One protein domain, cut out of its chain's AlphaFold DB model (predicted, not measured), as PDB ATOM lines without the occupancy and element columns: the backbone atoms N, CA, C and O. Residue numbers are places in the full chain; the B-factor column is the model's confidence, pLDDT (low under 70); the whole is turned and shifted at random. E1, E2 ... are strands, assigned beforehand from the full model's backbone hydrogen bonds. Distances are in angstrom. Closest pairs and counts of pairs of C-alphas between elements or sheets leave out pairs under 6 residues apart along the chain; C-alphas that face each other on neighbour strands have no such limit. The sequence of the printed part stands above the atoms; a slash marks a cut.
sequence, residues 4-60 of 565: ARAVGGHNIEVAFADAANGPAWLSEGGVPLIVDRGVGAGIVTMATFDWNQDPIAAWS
ATOM      1  N   ALA A   4     220.071 225.152 332.348       41.72
ATOM      2  CA  ALA A   4     219.014 225.686 333.182       41.72
ATOM      3  C   ALA A   4     219.463 227.051 333.726       41.72
ATOM      4  O   ALA A   4     220.520 227.145 334.360       41.72
ATOM      5  N   ARG A   5     218.699 228.116 333.470       49.00
ATOM      6  CA  ARG A   5     218.924 229.434 334.088       49.00
ATOM      7  C   ARG A   5     217.604 230.063 334.499       49.00
ATOM      8  O   ARG A   5     216.562 229.765 333.926       49.00
ATOM      9  N   ALA A   6     217.663 230.870 335.551       44.16
ATOM     10  CA  ALA A   6     216.481 231.367 336.226       44.16
ATOM     11  C   ALA A   6     215.804 232.500 335.447       44.16
ATOM     12  O   ALA A   6     216.444 233.532 335.324       44.16
ATOM     13  N   VAL A   7     214.536 232.331 335.044       47.75
ATOM     14  CA  VAL A   7     213.609 233.430 334.695       47.75
ATOM     15  C   VAL A   7     212.701 233.653 335.898       47.75
ATOM     16  O   VAL A   7     212.049 232.725 336.377       47.75
ATOM     17  N   GLY A   8     212.670 234.875 336.434       50.06
ATOM     18  CA  GLY A   8     211.825 235.196 337.595       50.06
ATOM     19  C   GLY A   8     212.213 234.454 338.883       50.06
ATOM     20  O   GLY A   8     211.367 234.251 339.747       50.06
ATOM     21  N   GLY A   9     213.477 234.034 339.013       54.28
ATOM     22  CA  GLY A   9     213.987 233.308 340.185       54.28
ATOM     23  C   GLY A   9     213.858 231.779 340.122       54.28
ATOM     24  O   GLY A   9     214.280 231.107 341.060       54.28
ATOM     25  N   HIS A  10     213.346 231.219 339.019       60.84
ATOM     26  CA  HIS A  10     213.188 229.774 338.823       60.84
ATOM     27  C   HIS A  10     213.817 229.306 337.510       60.84
ATOM     28  O   HIS A  10     213.650 229.944 336.475       60.84
ATOM     29  N   ASN A  11     214.540 228.187 337.560       71.31
ATOM     30  CA  ASN A  11     215.257 227.626 336.417       71.31
ATOM     31  C   ASN A  11     214.296 227.200 335.298       71.31
ATOM     32  O   ASN A  11     213.462 226.330 335.526       71.31
ATOM     33  N   ILE A  12     214.473 227.760 334.100       77.31
ATOM     34  CA  ILE A  12     213.826 227.290 332.873       77.31
ATOM     35  C   ILE A  12     214.825 226.573 331.974       77.31
ATOM     36  O   ILE A  12     216.024 226.878 331.963       77.31
ATOM     37  N   GLU A  13     214.311 225.630 331.198       83.81
ATOM     38  CA  GLU A  13     215.050 224.979 330.136       83.81
ATOM     39  C   GLU A  13     214.947 225.797 328.845       83.81
ATOM     40  O   GLU A  13     213.852 226.135 328.380       83.81
ATOM     41  N   VAL A  14     216.109 226.099 328.267       85.50
ATOM     42  CA  VAL A  14     216.233 226.812 326.996       85.50
ATOM     43  C   VAL A  14     217.054 226.003 325.994       85.50
ATOM     44  O   VAL A  14     218.094 225.419 326.312       85.50
ATOM     45  N   ALA A  15     216.594 226.005 324.753       82.50
ATOM     46  CA  ALA A  15     217.323 225.572 323.585       82.50
ATOM     47  C   ALA A  15     218.425 226.587 323.268       82.50
ATOM     48  O   ALA A  15     218.190 227.791 323.161       82.50
ATOM     49  N   PHE A  16     219.633 226.074 323.073       70.19
ATOM     50  CA  PHE A  16     220.777 226.845 322.613       70.19
ATOM     51  C   PHE A  16     221.182 226.353 321.224       70.19
ATOM     52  O   PHE A  16     221.214 225.146 320.979       70.19
ATOM     53  N   ALA A  17     221.494 227.283 320.325       64.25
ATOM     54  CA  ALA A  17     222.026 226.989 319.003       64.25
ATOM     55  C   ALA A  17     223.347 227.740 318.817       64.25
ATOM     56  O   ALA A  17     223.426 228.925 319.140       64.25
ATOM     57  N   ASP A  18     224.349 227.074 318.240       56.12
ATOM     58  CA  ASP A  18     225.686 227.647 318.013       56.12
ATOM     59  C   ASP A  18     225.670 228.855 317.054       56.12
ATOM     60  O   ASP A  18     226.612 229.643 317.021       56.12
ATOM     61  N   ALA A  19     224.584 229.026 316.293       54.91
ATOM     62  CA  ALA A  19     224.375 230.149 315.388       54.91
ATOM     63  C   ALA A  19     222.888 230.547 315.306       54.91
ATOM     64  O   ALA A  19     222.200 230.272 314.318       54.91
ATOM     65  N   ALA A  20     222.375 231.224 316.335       54.28
ATOM     66  CA  ALA A  20     221.120 231.966 316.210       54.28
ATOM     67  C   ALA A  20     221.370 233.249 315.397       54.28
ATOM     68  O   ALA A  20     221.845 234.259 315.901       54.28
ATOM     69  N   ASN A  21     221.074 233.192 314.102       61.75
ATOM     70  CA  ASN A  21     221.137 234.348 313.212       61.75
ATOM     71  C   ASN A  21     219.821 235.141 313.315       61.75
ATOM     72  O   ASN A  21     218.839 234.781 312.666       61.75
ATOM     73  N   GLY A  22     219.802 236.195 314.133       65.69
ATOM     74  CA  GLY A  22     218.661 237.105 314.302       65.69
ATOM     75  C   GLY A  22     218.707 237.848 315.645       65.69
ATOM     76  O   GLY A  22     219.242 237.304 316.613       65.69
ATOM     77  N   PRO A  23     218.197 239.090 315.740       73.06
ATOM     78  CA  PRO A  23     218.156 239.812 317.006       73.06
ATOM     79  C   PRO A  23     217.197 239.140 318.000       73.06
ATOM     80  O   PRO A  23     216.036 238.859 317.687       73.06
ATOM     81  N   ALA A  24     217.668 238.929 319.228       80.44
ATOM     82  CA  ALA A  24     216.810 238.567 320.346       80.44
ATOM     83  C   ALA A  24     216.143 239.832 320.897       80.44
ATOM     84  O   ALA A  24     216.824 240.764 321.324       80.44
ATOM     85  N   TRP A  25     214.811 239.880 320.883       80.50
ATOM     86  CA  TRP A  25     214.061 241.005 321.457       80.50
ATOM     87  C   TRP A  25     213.626 240.745 322.902       80.50
ATOM     88  O   TRP A  25     213.211 241.673 323.599       80.50
ATOM     89  N   LEU A  26     213.773 239.501 323.368       85.94
ATOM     90  CA  LEU A  26     213.707 239.130 324.776       85.94
ATOM     91  C   LEU A  26     214.946 238.309 325.141       85.94
ATOM     92  O   LEU A  26     215.278 237.327 324.473       85.94
ATOM     93  N   SER A  27     215.647 238.714 326.196       83.19
ATOM     94  CA  SER A  27     216.828 238.016 326.706       83.19
ATOM     95  C   SER A  27     216.966 238.214 328.209       83.19
ATOM     96  O   SER A  27     216.559 239.249 328.734       83.19
ATOM     97  N   GLU A  28     217.604 237.261 328.882       77.94
ATOM     98  CA  GLU A  28     217.952 237.353 330.299       77.94
ATOM     99  C   GLU A  28     219.422 236.999 330.515       77.94
ATOM    100  O   GLU A  28     219.875 235.919 330.142       77.94
ATOM    101  N   GLY A  29     220.197 237.923 331.092       71.44
ATOM    102  CA  GLY A  29     221.607 237.679 331.423       71.44
ATOM    103  C   GLY A  29     222.457 237.168 330.245       71.44
ATOM    104  O   GLY A  29     223.362 236.362 330.458       71.44
ATOM    105  N   GLY A  30     222.132 237.592 329.015       73.81
ATOM    106  CA  GLY A  30     222.785 237.168 327.767       73.81
ATOM    107  C   GLY A  30     222.183 235.928 327.092       73.81
ATOM    108  O   GLY A  30     222.605 235.580 325.993       73.81
ATOM    109  N   VAL A  31     221.197 235.272 327.706       79.06
ATOM    110  CA  VAL A  31     220.481 234.135 327.117       79.06
ATOM    111  C   VAL A  31     219.308 234.651 326.278       79.06
ATOM    112  O   VAL A  31     218.426 235.312 326.833       79.06
ATOM    113  N   PRO A  32     219.256 234.366 324.967       84.56
ATOM    114  CA  PRO A  32     218.114 234.735 324.144       84.56
ATOM    115  C   PRO A  32     216.905 233.860 324.496       84.56
ATOM    116  O   PRO A  32     216.996 232.633 324.481       84.56
ATOM    117  N   LEU A  33     215.770 234.492 324.801       87.25
ATOM    118  CA  LEU A  33     214.512 233.813 325.134       87.25
ATOM    119  C   LEU A  33     213.557 233.780 323.939       87.25
ATOM    120  O   LEU A  33     212.929 232.760 323.666       87.25
ATOM    121  N   ILE A  34     213.466 234.889 323.202       89.31
ATOM    122  CA  ILE A  34     212.712 234.952 321.948       89.31
ATOM    123  C   ILE A  34     213.551 235.664 320.895       89.31
ATOM    124  O   ILE A  34     214.045 236.775 321.112       89.31
ATOM    125  N   VAL A  35     213.701 234.998 319.755       86.56
ATOM    126  CA  VAL A  35     214.517 235.436 318.625       86.56
ATOM    127  C   VAL A  35     213.619 235.647 317.417       86.56
ATOM    128  O   VAL A  35     212.829 234.769 317.070       86.56
ATOM    129  N   ASP A  36     213.773 236.795 316.761       81.62
ATOM    130  CA  ASP A  36     213.145 237.070 315.471       81.62
ATOM    131  C   ASP A  36     214.199 236.973 314.367       81.62
ATOM    132  O   ASP A  36     215.311 237.491 314.489       81.62
ATOM    133  N   ARG A  37     213.822 236.373 313.240       78.19
ATOM    134  CA  ARG A  37     214.612 236.396 312.012       78.19
ATOM    135  C   ARG A  37     213.738 236.774 310.823       78.19
ATOM    136  O   ARG A  37     212.757 236.096 310.538       78.19
ATOM    137  N   GLY A  38     214.136 237.808 310.086       72.69
ATOM    138  CA  GLY A  38     213.558 238.104 308.773       72.69
ATOM    139  C   GLY A  38     213.934 237.026 307.752       72.69
ATOM    140  O   GLY A  38     215.110 236.671 307.624       72.69
ATOM    141  N   VAL A  39     212.944 236.491 307.042       72.25
ATOM    142  CA  VAL A  39     213.110 235.469 306.000       72.25
ATOM    143  C   VAL A  39     212.226 235.859 304.816       72.25
ATOM    144  O   VAL A  39     210.997 235.815 304.912       72.25
ATOM    145  N   GLY A  40     212.843 236.280 303.708       68.38
ATOM    146  CA  GLY A  40     212.120 236.894 302.593       68.38
ATOM    147  C   GLY A  40     211.319 238.116 303.061       68.38
ATOM    148  O   GLY A  40     211.848 238.986 303.744       68.38
ATOM    149  N   ALA A  41     210.023 238.162 302.739       64.00
ATOM    150  CA  ALA A  41     209.113 239.229 303.179       64.00
ATOM    151  C   ALA A  41     208.481 238.995 304.574       64.00
ATOM    152  O   ALA A  41     207.699 239.829 305.046       64.00
ATOM    153  N   GLY A  42     208.770 237.855 305.212       69.06
ATOM    154  CA  GLY A  42     208.191 237.436 306.488       69.06
ATOM    155  C   GLY A  42     209.183 237.456 307.650       69.06
ATOM    156  O   GLY A  42     210.362 237.780 307.498       69.06
ATOM    157  N   ILE A  43     208.692 237.077 308.829       74.00
ATOM    158  CA  ILE A  43     209.496 236.896 310.040       74.00
ATOM    159  C   ILE A  43     209.232 235.498 310.593       74.00
ATOM    160  O   ILE A  43     208.087 235.059 310.677       74.00
ATOM    161  N   VAL A  44     210.302 234.819 310.990       82.44
ATOM    162  CA  VAL A  44     210.264 233.607 311.802       82.44
ATOM    163  C   VAL A  44     210.593 234.006 313.234       82.44
ATOM    164  O   VAL A  44     211.670 234.541 313.493       82.44
ATOM    165  N   THR A  45     209.671 233.740 314.156       85.50
ATOM    166  CA  THR A  45     209.878 233.946 315.592       85.50
ATOM    167  C   THR A  45     210.055 232.593 316.266       85.50
ATOM    168  O   THR A  45     209.214 231.706 316.117       85.50
ATOM    169  N   MET A  46     211.142 232.437 317.014       88.06
ATOM    170  CA  MET A  46     211.446 231.238 317.787       88.06
ATOM    171  C   MET A  46     211.491 231.591 319.272       88.06
ATOM    172  O   MET A  46     212.286 232.436 319.684       88.06
ATOM    173  N   ALA A  47     210.670 230.915 320.075       90.81
ATOM    174  CA  ALA A  47     210.894 230.833 321.513       90.81
ATOM    175  C   ALA A  47     211.965 229.766 321.763       90.81
ATOM    176  O   ALA A  47     211.880 228.663 321.220       90.81
ATOM    177  N   THR A  48     212.987 230.090 322.551       89.50
ATOM    178  CA  THR A  48     214.021 229.115 322.926       89.50
ATOM    179  C   THR A  48     213.561 228.211 324.063       89.50
ATOM    180  O   THR A  48     214.243 227.256 324.386       89.50
ATOM    181  N   PHE A  49     212.400 228.460 324.655       89.00
ATOM    182  CA  PHE A  49     211.835 227.695 325.759       89.00
ATOM    183  C   PHE A  49     210.507 227.041 325.344       89.00
ATOM    184  O   PHE A  49     209.836 227.511 324.424       89.00
ATOM    185  N   ASP A  50     210.099 225.978 326.043       90.44
ATOM    186  CA  ASP A  50     208.738 225.436 325.943       90.44
ATOM    187  C   ASP A  50     207.756 226.344 326.701       90.44
ATOM    188  O   ASP A  50     207.995 226.687 327.858       90.44
ATOM    189  N   TRP A  51     206.653 226.732 326.060       91.31
ATOM    190  CA  TRP A  51     205.589 227.539 326.665       91.31
ATOM    191  C   TRP A  51     204.820 226.803 327.769       91.31
ATOM    192  O   TRP A  51     204.227 227.455 328.626       91.31
ATOM    193  N   ASN A  52     204.826 225.467 327.757       91.38
ATOM    194  CA  ASN A  52     204.095 224.630 328.709       91.38
ATOM    195  C   ASN A  52     204.916 224.248 329.948       91.38
ATOM    196  O   ASN A  52     204.387 223.580 330.834       91.38
ATOM    197  N   GLN A  53     206.190 224.640 330.025       89.62
ATOM    198  CA  GLN A  53     207.012 224.337 331.193       89.62
ATOM    199  C   GLN A  53     206.707 225.298 332.348       89.62
ATOM    200  O   GLN A  53     206.484 226.493 332.136       89.62
ATOM    201  N   ASP A  54     206.770 224.804 333.582       85.12
ATOM    202  CA  ASP A  54     206.801 225.678 334.752       85.12
ATOM    203  C   ASP A  54     208.155 226.410 334.852       85.12
ATOM    204  O   ASP A  54     209.193 225.827 334.531       85.12
ATOM    205  N   PRO A  55     208.180 227.682 335.297       84.44
ATOM    206  CA  PRO A  55     207.038 228.487 335.738       84.44
ATOM    207  C   PRO A  55     206.319 229.246 334.605       84.44
ATOM    208  O   PRO A  55     205.391 229.992 334.897       84.44
ATOM    209  N   ILE A  56     206.737 229.126 333.339       87.19
ATOM    210  CA  ILE A  56     206.202 229.925 332.217       87.19
ATOM    211  C   ILE A  56     204.703 229.671 332.030       87.19
ATOM    212  O   ILE A  56     203.930 230.620 331.892       87.19
ATOM    213  N   ALA A  57     204.273 228.413 332.108       87.31
ATOM    214  CA  ALA A  57     202.863 228.046 332.010       87.31
ATOM    215  C   ALA A  57     202.000 228.702 333.105       87.31
ATOM    216  O   ALA A  57     200.875 229.128 332.839       87.31
ATOM    217  N   ALA A  58     202.537 228.827 334.323       87.62
ATOM    218  CA  ALA A  58     201.856 229.422 335.473       87.62
ATOM    219  C   ALA A  58     202.102 230.937 335.635       87.62
ATOM    220  O   ALA A  58     201.473 231.584 336.479       87.62
ATOM    221  N   TRP A  59     203.012 231.526 334.855       89.44
ATOM    222  CA  TRP A  59     203.384 232.929 334.984       89.44
ATOM    223  C   TRP A  59     202.273 233.845 334.466       89.44
ATOM    224  O   TRP A  59     201.841 233.765 333.315       89.44
ATOM    225  N   SER A  60     201.840 234.788 335.303       89.00
ATOM    226  CA  SER A  60     200.770 235.736 334.963       89.00
ATOM    227  C   SER A  60     201.088 236.617 333.747       89.00
ATOM    228  O   SER A  60     200.166 237.083 333.077       89.00
TER     229      SER A  60
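What this domain is: This is residues 4 to 60 of the 565 residues of an uncharacterized protein of Chloroflexi bacterium (UniProt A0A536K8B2). A long, twisted antiparallel hairpin, E4 and E5, reaches to one end of an elongated model, and the short strand E3 folds back along the first half of E4 to make a sheet of three. A second, small hairpin, E1 and E2, lies towards the other end, where the tail after E5, residues 48 to 60, also runs without a named element. The printed part has 57 residues with five named strands, E1 to E5 in that order, and no named helix; the class is all strand. The larger sheet has the order E3 - E4 - E5, the smaller E1 - E2, both antiparallel. The whole is only just compact, close to loose, with a radius of gyration of the C-alphas of 12.2 A, and spans 36 by 22 by 15 A.

Where its parts are: Begin with E4, residues 31 to 39: find C-alpha 31 at (220.481, 234.135, 327.117) and follow it for 22.4 A to C-alpha 39 at (213.110, 235.469, 306.000). E5, residues 42 to 47, returns over 16.6 A to C-alpha 47 at (210.894, 230.833, 321.513). E3 is residues 24 to 28, 10.1 A long. Before these in the chain, E1 is residues 4 to 7, 9.6 A from first to last C-alpha, and E2 is residues 10 to 14, 12.6 A.

How they stand to each other: E3, E4 and E5 form a meander, each strand the antiparallel neighbour of the one before; E4 is the inner strand, and E3 and E5 are edge strands. Look at residue 34, where E4 bends by 61 degrees. In the hairpin E4 and E5, at 162 degrees, N 37 and O 44 are 2.8 A apart and N 39 and O 42 2.9 A, within hydrogen-bond range; C-alphas 36 and 45 face each other at 4.5 A. In the hairpin E3 and E4, at 172 degrees, N 31 and O 28 are 2.8 A apart, within hydrogen-bond range, and C-alphas 24 and 35 face each other at 4.2 A. This sheet is twisted, its C-alphas up to 4.1 A off the best plane. E3 and E5 are apart. In the hairpin E1 and E2, at 122 degrees, N 7 and O 10 are 2.9 A apart, within hydrogen-bond range. Between the two sheets, the closest C-alphas of E1 and E3 are those of Val 7 and Glu 28, 7.3 A, and of E2 and E4 those of Val 14 and Leu 33, 7.4 A. E2 and E5 are apart.

The domain as a whole: The two C-alphas farthest apart are those of Gly 9 and Gly 40, 37.8 A. The printed part has no cut and no long link; the link from E2 to E3, 9 residues, is short, and the others are tight. The mean pLDDT of the printed part is 75.6; look for values under 70 at residues 4 to 10, 17 to 22 and 40 to 42.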